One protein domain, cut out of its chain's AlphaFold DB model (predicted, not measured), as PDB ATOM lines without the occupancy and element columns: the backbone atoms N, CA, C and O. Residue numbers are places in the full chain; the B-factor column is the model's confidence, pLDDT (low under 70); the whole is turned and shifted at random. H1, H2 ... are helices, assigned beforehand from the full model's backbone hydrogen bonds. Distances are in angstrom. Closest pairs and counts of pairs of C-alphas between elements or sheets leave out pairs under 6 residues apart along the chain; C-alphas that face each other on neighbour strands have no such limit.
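AT A GLANCE: This is residues 14 to 37 and 47 to 93 of the 93 residues of an uncharacterized protein of Clostridiaceae bacterium (UniProt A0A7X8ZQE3). Three helices make a small compact body: H3 and H4 form a helical hairpin, and H2 crosses both of them. Residues 14 to 37, which hold H1 and a long stretch with no named element, stick out free of this body as a wide open U that turns near Gly 27. The printed part has 71 residues with four named helices, in the order H1, H2, H3, H4, and no named strand; the class is all helix. The whole is only just loose, close to extended, with a radius of gyration of the C-alphas of 16.4 A, and it spans 43 by 30 by 18 A.

HOW THE PARTS SIT: The longest helix is H4, residues 79 to 92. H3, residues 64 to 73, touches H4, and the two run opposite ways at a steep tilt of 41 degrees, as a helical hairpin. Their closest C-alphas are those of Ser 72 and Arg 79, 5.0 A apart. H2, residues 51 to 61, touches H4, which meets it with residues 86 to 89 alone; their closest C-alphas, of Leu 54 and Leu 86, are 6.7 A apart. The lines of H2 and H4 are about perpendicular, at 80 degrees. H2 also touches H3, with the C-alphas of Tyr 58 and Ala 67 closest at 5.1 A. Their lines stand at 73 degrees, only just about perpendicular. The helix packing is mostly crossed, with none of these three pairs at a shallow tilt. H1, residues 14 to 22, is apart from H2, H3 and H4. In H2 and H3 every O i to N i+4 pair is within hydrogen-bond range; in H1 4 of 5 pairs are, and in H4 9 of 10.

IN THESE COORDINATES: H4 measures 20.2 A from its first to its last C-alpha and ends at C-alpha 92, (55.337, -26.349, -13.263). H2 measures 15.3 A and begins at C-alpha 51, (46.690, -22.488, -6.961). H3 measures 14.3 A. H1 measures 13.3 A and begins at C-alpha 14, (31.497, -26.938, 2.417).

THE WHOLE: The two C-alphas farthest apart, those of Gly 27 and Lys 91, are 44.7 A from each other. Without residues 14 to 37 the body has 47 residues and spans 26 by 21 by 16 A, with a radius of gyration of 9.2 A. Residues 38 to 46 are not printed, and C-alphas 37 and 47 are 14.7 A apart across this cut, which falls in the link from H1 to H2. The links from H2 to H3 and from H3 to H4 are tight. The mean pLDDT of the printed part is 86.5; residue 37, residues 47 to 49 and residue 93 are under 70.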
ATOM      1  N   ALA A  14      31.329 -25.779   3.296       85.75
ATOM      2  CA  ALA A  14      31.497 -26.938   2.417       85.75
ATOM      3  C   ALA A  14      30.210 -27.774   2.279       85.75
ATOM      4  O   ALA A  14      29.779 -28.068   1.168       85.75
ATOM      5  N   ALA A  15      29.534 -28.079   3.391       86.88
ATOM      6  CA  ALA A  15      28.286 -28.838   3.348       86.88
ATOM      7  C   ALA A  15      27.150 -28.071   2.641       86.88
ATOM      8  O   ALA A  15      26.256 -28.691   2.063       86.88
ATOM      9  N   ALA A  16      27.178 -26.733   2.661       88.81
ATOM     10  CA  ALA A  16      26.226 -25.919   1.910       88.81
ATOM     11  C   ALA A  16      26.470 -26.043   0.400       88.81
ATOM     12  O   ALA A  16      25.515 -26.201  -0.361       88.81
ATOM     13  N   LEU A  17      27.737 -26.013  -0.029       89.62
ATOM     14  CA  LEU A  17      28.114 -26.191  -1.433       89.62
ATOM     15  C   LEU A  17      27.656 -27.555  -1.963       89.62
ATOM     16  O   LEU A  17      27.021 -27.610  -3.015       89.62
ATOM     17  N   ASP A  18      27.894 -28.630  -1.208       91.44
ATOM     18  CA  ASP A  18      27.454 -29.981  -1.582       91.44
ATOM     19  C   ASP A  18      25.926 -30.075  -1.706       91.44
ATOM     20  O   ASP A  18      25.395 -30.668  -2.650       91.44
ATOM     21  N   PHE A  19      25.193 -29.460  -0.773       88.38
ATOM     22  CA  PHE A  19      23.733 -29.448  -0.798       88.38
ATOM     23  C   PHE A  19      23.198 -28.719  -2.040       88.38
ATOM     24  O   PHE A  19      22.411 -29.285  -2.807       88.38
ATOM     25  N   PHE A  20      23.669 -27.494  -2.287       88.50
ATOM     26  CA  PHE A  20      23.210 -26.673  -3.412       88.50
ATOM     27  C   PHE A  20      23.764 -27.111  -4.775       88.50
ATOM     28  O   PHE A  20      23.263 -26.667  -5.806       88.50
ATOM     29  N   ALA A  21      24.729 -28.033  -4.817       90.19
ATOM     30  CA  ALA A  21      25.103 -28.716  -6.054       90.19
ATOM     31  C   ALA A  21      23.984 -29.641  -6.573       90.19
ATOM     32  O   ALA A  21      23.905 -29.905  -7.773       90.19
ATOM     33  N   THR A  22      23.118 -30.138  -5.682       91.19
ATOM     34  CA  THR A  22      22.020 -31.062  -6.027       91.19
ATOM     35  C   THR A  22      20.633 -30.426  -5.936       91.19
ATOM     36  O   THR A  22      19.689 -30.918  -6.557       91.19
ATOM     37  N   VAL A  23      20.506 -29.328  -5.192       87.62
ATOM     38  CA  VAL A  23      19.256 -28.595  -4.984       87.62
ATOM     39  C   VAL A  23      19.409 -27.185  -5.533       87.62
ATOM     40  O   VAL A  23      20.248 -26.424  -5.067       87.62
ATOM     41  N   GLU A  24      18.574 -26.816  -6.503       84.81
ATOM     42  CA  GLU A  24      18.596 -25.470  -7.074       84.81
ATOM     43  C   GLU A  24      18.188 -24.425  -6.011       84.81
ATOM     44  O   GLU A  24      17.069 -24.505  -5.484       84.81
ATOM     45  N   PRO A  25      19.053 -23.447  -5.679       83.56
ATOM     46  CA  PRO A  25      18.727 -22.405  -4.713       83.56
ATOM     47  C   PRO A  25      17.634 -21.480  -5.265       83.56
ATOM     48  O   PRO A  25      17.677 -21.060  -6.421       83.56
ATOM     49  N   ARG A  26      16.640 -21.142  -4.437       85.50
ATOM     50  CA  ARG A  26      15.493 -20.308  -4.828       85.50
ATOM     51  C   ARG A  26      15.282 -19.162  -3.851       85.50
ATOM     52  O   ARG A  26      15.132 -19.383  -2.655       85.50
ATOM     53  N   GLY A  27      15.150 -17.953  -4.393       86.06
ATOM     54  CA  GLY A  27      14.910 -16.742  -3.609       86.06
ATOM     55  C   GLY A  27      16.187 -16.135  -3.025       86.06
ATOM     56  O   GLY A  27      17.296 -16.475  -3.430       86.06
ATOM     57  N   GLU A  28      16.011 -15.191  -2.104       87.25
ATOM     58  CA  GLU A  28      17.108 -14.541  -1.382       87.25
ATOM     59  C   GLU A  28      17.467 -15.337  -0.122       87.25
ATOM     60  O   GLU A  28      16.585 -15.855   0.565       87.25
ATOM     61  N   TYR A  29      18.761 -15.393   0.197       86.19
ATOM     62  CA  TYR A  29      19.289 -16.089   1.370       86.19
ATOM     63  C   TYR A  29      19.968 -15.109   2.322       86.19
ATOM     64  O   TYR A  29      20.634 -14.165   1.898       86.19
ATOM     65  N   VAL A  30      19.850 -15.381   3.622       90.00
ATOM     66  CA  VAL A  30      20.628 -14.710   4.667       90.00
ATOM     67  C   VAL A  30      21.676 -15.692   5.175       90.00
ATOM     68  O   VAL A  30      21.333 -16.762   5.675       90.00
ATOM     69  N   LEU A  31      22.953 -15.326   5.050       90.00
ATOM     70  CA  LEU A  31      24.075 -16.117   5.556       90.00
ATOM     71  C   LEU A  31      24.530 -15.569   6.908       90.00
ATOM     72  O   LEU A  31      24.866 -14.392   7.030       90.00
ATOM     73  N   VAL A  32      24.566 -16.438   7.917       89.75
ATOM     74  CA  VAL A  32      25.128 -16.134   9.237       89.75
ATOM     75  C   VAL A  32      26.379 -16.982   9.407       89.75
ATOM     76  O   VAL A  32      26.292 -18.204   9.502       89.75
ATOM     77  N   LEU A  33      27.538 -16.329   9.410       86.94
ATOM     78  CA  LEU A  33      28.837 -16.980   9.539       86.94
ATOM     79  C   LEU A  33      29.364 -16.798  10.961       86.94
ATOM     80  O   LEU A  33      29.321 -15.694  11.508       86.94
ATOM     81  N   TYR A  34      29.861 -17.882  11.549       80.69
ATOM     82  CA  TYR A  34      30.614 -17.800  12.793       80.69
ATOM     83  C   TYR A  34      32.043 -17.341  12.486       80.69
ATOM     84  O   TYR A  34      32.609 -17.785  11.484       80.69
ATOM     85  N   PRO A  35      32.633 -16.462  13.316       72.88
ATOM     86  CA  PRO A  35      34.051 -16.160  13.203       72.88
ATOM     87  C   PRO A  35      34.864 -17.433  13.464       72.88
ATOM     88  O   PRO A  35      34.442 -18.297  14.239       72.88
ATOM     89  N   LEU A  36      36.031 -17.530  12.826       71.19
ATOM     90  CA  LEU A  36      37.037 -18.524  13.190       71.19
ATOM     91  C   LEU A  36      37.331 -18.385  14.688       71.19
ATOM     92  O   LEU A  36      37.474 -17.272  15.196       71.19
ATOM     93  N   SER A  37      37.333 -19.507  15.406       60.22
ATOM     94  CA  SER A  37      37.727 -19.506  16.807       60.22
ATOM     95  C   SER A  37      39.254 -19.473  16.871       60.22
ATOM     96  O   SER A  37      39.905 -20.302  16.237       60.22
ATOM     97  N   GLU A  47      42.968 -23.968   4.614       50.81
ATOM     98  CA  GLU A  47      42.060 -24.008   3.471       50.81
ATOM     99  C   GLU A  47      42.800 -23.274   2.346       50.81
ATOM    100  O   GLU A  47      42.759 -22.055   2.196       50.81
ATOM    101  N   ARG A  48      43.687 -24.047   1.709       56.88
ATOM    102  CA  ARG A  48      44.682 -23.611   0.745       56.88
ATOM    103  C   ARG A  48      43.955 -22.739  -0.257       56.88
ATOM    104  O   ARG A  48      43.055 -23.228  -0.940       56.88
ATOM    105  N   LEU A  49      44.368 -21.476  -0.359       68.31
ATOM    106  CA  LEU A  49      44.077 -20.694  -1.550       68.31
ATOM    107  C   LEU A  49      44.304 -21.596  -2.756       68.31
ATOM    108  O   LEU A  49      45.326 -22.289  -2.830       68.31
ATOM    109  N   SER A  50      43.327 -21.627  -3.657       81.25
ATOM    110  CA  SER A  50      43.489 -22.384  -4.887       81.25
ATOM    111  C   SER A  50      44.766 -21.911  -5.577       81.25
ATOM    112  O   SER A  50      45.114 -20.726  -5.538       81.25
ATOM    113  N   ASP A  51      45.472 -22.833  -6.227       87.50
ATOM    114  CA  ASP A  51      46.690 -22.488  -6.961       87.50
ATOM    115  C   ASP A  51      46.424 -21.374  -7.993       87.50
ATOM    116  O   ASP A  51      47.284 -20.533  -8.241       87.50
ATOM    117  N   ALA A  52      45.196 -21.311  -8.522       85.69
ATOM    118  CA  ALA A  52      44.728 -20.240  -9.394       85.69
ATOM    119  C   ALA A  52      44.759 -18.858  -8.718       85.69
ATOM    120  O   ALA A  52      45.277 -17.914  -9.307       85.69
ATOM    121  N   HIS A  53      44.264 -18.737  -7.484       87.38
ATOM    122  CA  HIS A  53      44.266 -17.458  -6.774       87.38
ATOM    123  C   HIS A  53      45.678 -17.033  -6.350       87.38
ATOM    124  O   HIS A  53      46.032 -15.858  -6.416       87.38
ATOM    125  N   LEU A  54      46.531 -17.996  -5.983       90.06
ATOM    126  CA  LEU A  54      47.948 -17.722  -5.737       90.06
ATOM    127  C   LEU A  54      48.623 -17.125  -6.985       90.06
ATOM    128  O   LEU A  54      49.349 -16.134  -6.889       90.06
ATOM    129  N   LEU A  55      48.363 -17.708  -8.160       91.56
ATOM    130  CA  LEU A  55      48.902 -17.227  -9.433       91.56
ATOM    131  C   LEU A  55      48.323 -15.872  -9.857       91.56
ATOM    132  O   LEU A  55      49.062 -15.066 -10.418       91.56
ATOM    133  N   GLU A  56      47.052 -15.600  -9.567       92.88
ATOM    134  CA  GLU A  56      46.404 -14.304  -9.802       92.88
ATOM    135  C   GLU A  56      47.105 -13.187  -9.016       92.88
ATOM    136  O   GLU A  56      47.627 -12.242  -9.608       92.88
ATOM    137  N   VAL A  57      47.254 -13.356  -7.698       92.44
ATOM    138  CA  VAL A  57      47.950 -12.376  -6.847       92.44
ATOM    139  C   VAL A  57      49.430 -12.248  -7.228       92.44
ATOM    140  O   VAL A  57      50.026 -11.168  -7.166       92.44
ATOM    141  N   TYR A  58      50.063 -13.333  -7.677       93.88
ATOM    142  CA  TYR A  58      51.413 -13.266  -8.239       93.88
ATOM    143  C   TYR A  58      51.480 -12.438  -9.530       93.88
ATOM    144  O   TYR A  58      52.393 -11.620  -9.669       93.88
ATOM    145  N   ALA A  59      50.523 -12.610 -10.443       93.00
ATOM    146  CA  ALA A  59      50.457 -11.851 -11.686       93.00
ATOM    147  C   ALA A  59      50.250 -10.348 -11.427       93.00
ATOM    148  O   ALA A  59      50.881  -9.527 -12.092       93.00
ATOM    149  N   GLU A  60      49.437  -9.987 -10.432       93.81
ATOM    150  CA  GLU A  60      49.194  -8.592 -10.045       93.81
ATOM    151  C   GLU A  60      50.397  -7.953  -9.339       93.81
ATOM    152  O   GLU A  60      50.789  -6.823  -9.640       93.81
ATOM    153  N   SER A  61      51.018  -8.682  -8.412       91.25
ATOM    154  CA  SER A  61      52.126  -8.168  -7.597       91.25
ATOM    155  C   SER A  61      53.486  -8.175  -8.311       91.25
ATOM    156  O   SER A  61      54.445  -7.553  -7.839       91.25
ATOM    157  N   GLY A  62      53.608  -8.907  -9.423       87.75
ATOM    158  CA  GLY A  62      54.791  -8.955 -10.286       87.75
ATOM    159  C   GLY A  62      56.036  -9.602  -9.663       87.75
ATOM    160  O   GLY A  62      57.097  -9.626 -10.288       87.75
ATOM    161  N   SER A  63      55.958 -10.117  -8.430       94.88
ATOM    162  CA  SER A  63      57.067 -10.834  -7.793       94.88
ATOM    163  C   SER A  63      56.596 -11.818  -6.724       94.88
ATOM    164  O   SER A  63      55.717 -11.518  -5.918       94.88
ATOM    165  N   LEU A  64      57.277 -12.968  -6.635       93.50
ATOM    166  CA  LEU A  64      56.997 -14.020  -5.644       93.50
ATOM    167  C   LEU A  64      57.026 -13.494  -4.203       93.50
ATOM    168  O   LEU A  64      56.226 -13.885  -3.358       93.50
ATOM    169  N   ARG A  65      57.974 -12.594  -3.909       94.81
ATOM    170  CA  ARG A  65      58.132 -12.015  -2.574       94.81
ATOM    171  C   ARG A  65      56.973 -11.086  -2.226       94.81
ATOM    172  O   ARG A  65      56.546 -11.102  -1.076       94.81
ATOM    173  N   SER A  66      56.514 -10.272  -3.178       95.06
ATOM    174  CA  SER A  66      55.405  -9.346  -2.942       95.06
ATOM    175  C   SER A  66      54.113 -10.117  -2.712       95.06
ATOM    176  O   SER A  66      53.504  -9.938  -1.660       95.06
ATOM    177  N   ALA A  67      53.790 -11.065  -3.600       94.62
ATOM    178  CA  ALA A  67      52.636 -11.951  -3.455       94.62
ATOM    179  C   ALA A  67      52.623 -12.665  -2.098       94.62
ATOM    180  O   ALA A  67      51.641 -12.613  -1.367       94.62
ATOM    181  N   ALA A  68      53.744 -13.279  -1.704       93.81
ATOM    182  CA  ALA A  68      53.822 -13.994  -0.434       93.81
ATOM    183  C   ALA A  68      53.622 -13.080   0.786       93.81
ATOM    184  O   ALA A  68      53.036 -13.502   1.781       93.81
ATOM    185  N   VAL A  69      54.116 -11.837   0.738       94.38
ATOM    186  CA  VAL A  69      53.905 -10.863   1.820       94.38
ATOM    187  C   VAL A  69      52.443 -10.438   1.882       94.38
ATOM    188  O   VAL A  69      51.877 -10.434   2.971       94.38
ATOM    189  N   GLU A  70      51.845 -10.104   0.745       93.44
ATOM    190  CA  GLU A  70      50.447  -9.689   0.643       93.44
ATOM    191  C   GLU A  70      49.500 -10.769   1.166       93.44
ATOM    192  O   GLU A  70      48.743 -10.528   2.105       93.44
ATOM    193  N   LEU A  71      49.655 -11.992   0.664       90.50
ATOM    194  CA  LEU A  71      48.849 -13.137   1.067       90.50
ATOM    195  C   LEU A  71      49.030 -13.481   2.552       90.50
ATOM    196  O   LEU A  71      48.057 -13.741   3.255       90.50
ATOM    197  N   SER A  72      50.261 -13.412   3.073       89.31
ATOM    198  CA  SER A  72      50.498 -13.652   4.504       89.31
ATOM    199  C   SER A  72      49.878 -12.578   5.400       89.31
ATOM    200  O   SER A  72      49.389 -12.883   6.483       89.31
ATOM    201  N   ARG A  73      49.863 -11.313   4.956       87.94
ATOM    202  CA  ARG A  73      49.227 -10.208   5.692       87.94
ATOM    203  C   ARG A  73      47.710 -10.311   5.686       87.94
ATOM    204  O   ARG A  73      47.085  -9.864   6.639       87.94
ATOM    205  N   ALA A  74      47.146 -10.892   4.635       84.25
ATOM    206  CA  ALA A  74      45.727 -11.186   4.539       84.25
ATOM    207  C   ALA A  74      45.310 -12.442   5.333       84.25
ATOM    208  O   ALA A  74      44.130 -12.774   5.361       84.25
ATOM    209  N   GLY A  75      46.248 -13.110   6.019       79.75
ATOM    210  CA  GLY A  75      45.955 -14.235   6.908       79.75
ATOM    211  C   GLY A  75      45.910 -15.597   6.214       79.75
ATOM    212  O   GLY A  75      45.548 -16.579   6.848       79.75
ATOM    213  N   TYR A  76      46.330 -15.701   4.949       80.44
ATOM    214  CA  TYR A  76      46.258 -16.947   4.166       80.44
ATOM    215  C   TYR A  76      47.372 -17.970   4.470       80.44
ATOM    216  O   TYR A  76      47.682 -18.826   3.642       80.44
ATOM    217  N   GLY A  77      48.015 -17.866   5.633       82.94
ATOM    218  CA  GLY A  77      49.092 -18.753   6.069       82.94
ATOM    219  C   GLY A  77      50.461 -18.081   6.153       82.94
ATOM    220  O   GLY A  77      50.625 -16.866   5.982       82.94
ATOM    221  N   SER A  78      51.489 -18.878   6.455       86.56
ATOM    222  CA  SER A  78      52.823 -18.325   6.659       86.56
ATOM    223  C   SER A  78      53.435 -17.853   5.337       86.56
ATOM    224  O   SER A  78      53.393 -18.526   4.305       86.56
ATOM    225  N   ARG A  79      54.116 -16.703   5.378       89.12
ATOM    226  CA  ARG A  79      54.841 -16.151   4.220       89.12
ATOM    227  C   ARG A  79      55.787 -17.173   3.575       89.12
ATOM    228  O   ARG A  79      55.973 -17.161   2.363       89.12
ATOM    229  N   ASN A  80      56.414 -18.032   4.381       90.44
ATOM    230  CA  ASN A  80      57.371 -19.023   3.891       90.44
ATOM    231  C   ASN A  80      56.683 -20.171   3.136       90.44
ATOM    232  O   ASN A  80      57.222 -20.624   2.130       90.44
ATOM    233  N   GLU A  81      55.522 -20.639   3.598       89.50
ATOM    234  CA  GLU A  81      54.743 -21.682   2.914       89.50
ATOM    235  C   GLU A  81      54.159 -21.164   1.605       89.50
ATOM    236  O   GLU A  81      54.342 -21.795   0.566       89.50
ATOM    237  N   ILE A  82      53.562 -19.970   1.635       91.00
ATOM    238  CA  ILE A  82      53.009 -19.317   0.444       91.00
ATOM    239  C   ILE A  82      54.104 -19.106  -0.607       91.00
ATOM    240  O   ILE A  82      53.921 -19.427  -1.779       91.00
ATOM    241  N   TYR A  83      55.280 -18.622  -0.190       93.44
ATOM    242  CA  TYR A  83      56.410 -18.430  -1.098       93.44
ATOM    243  C   TYR A  83      56.877 -19.744  -1.734       93.44
ATOM    244  O   TYR A  83      57.119 -19.789  -2.940       93.44
ATOM    245  N   LYS A  84      57.008 -20.819  -0.941       92.50
ATOM    246  CA  LYS A  84      57.374 -22.144  -1.463       92.50
ATOM    247  C   LYS A  84      56.340 -22.640  -2.469       92.50
ATOM    248  O   LYS A  84      56.732 -23.092  -3.538       92.50
ATOM    249  N   ARG A  85      55.048 -22.486  -2.162       91.38
ATOM    250  CA  ARG A  85      53.964 -22.918  -3.047       91.38
ATOM    251  C   ARG A  85      53.970 -22.161  -4.373       91.38
ATOM    252  O   ARG A  85      53.942 -22.781  -5.428       91.38
ATOM    253  N   LEU A  86      54.089 -20.836  -4.336       92.75
ATOM    254  CA  LEU A  86      54.216 -20.015  -5.543       92.75
ATOM    255  C   LEU A  86      55.457 -20.385  -6.373       92.75
ATOM    256  O   LEU A  86      55.408 -20.413  -7.602       92.75
ATOM    257  N   LEU A  87      56.579 -20.692  -5.716       94.25
ATOM    258  CA  LEU A  87      57.797 -21.125  -6.399       94.25
ATOM    259  C   LEU A  87      57.627 -22.480  -7.107       94.25
ATOM    260  O   LEU A  87      58.220 -22.681  -8.161       94.25
ATOM    261  N   GLU A  88      56.862 -23.409  -6.535       93.06
ATOM    262  CA  GLU A  88      56.508 -24.677  -7.188       93.06
ATOM    263  C   GLU A  88      55.616 -24.428  -8.414       93.06
ATOM    264  O   GLU A  88      55.958 -24.849  -9.516       93.06
ATOM    265  N   LEU A  89      54.551 -23.637  -8.255       91.00
ATOM    266  CA  LEU A  89      53.580 -23.346  -9.320       91.00
ATOM    267  C   LEU A  89      54.178 -22.598 -10.519       91.00
ATOM    268  O   LEU A  89      53.780 -22.815 -11.661       91.00
ATOM    269  N   THR A  90      55.148 -21.716 -10.272       88.69
ATOM    270  CA  THR A  90      55.866 -20.991 -11.337       88.69
ATOM    271  C   THR A  90      56.909 -21.839 -12.063       88.69
ATOM    272  O   THR A  90      57.410 -21.403 -13.093       88.69
ATOM    273  N   LYS A  91      57.261 -23.020 -11.539       86.81
ATOM    274  CA  LYS A  91      58.167 -23.977 -12.196       86.81
ATOM    275  C   LYS A  91      57.435 -25.073 -12.964       86.81
ATOM    276  O   LYS A  91      58.044 -25.698 -13.825       86.81
ATOM    277  N   GLU A  92      56.191 -25.362 -12.589       75.00
ATOM    278  CA  GLU A  92      55.337 -26.349 -13.263       75.00
ATOM    279  C   GLU A  92      54.662 -25.796 -14.534       75.00
ATOM    280  O   GLU A  92      54.202 -26.589 -15.354       75.00
ATOM    281  N   ASN A  93      54.643 -24.468 -14.715       55.62
ATOM    282  CA  ASN A  93      54.311 -23.786 -15.978       55.62
ATOM    283  C   ASN A  93      55.564 -23.515 -16.817       55.62
ATOM    284  O   ASN A  93      55.454 -23.588 -18.062       55.62
TER     285      ASN A  93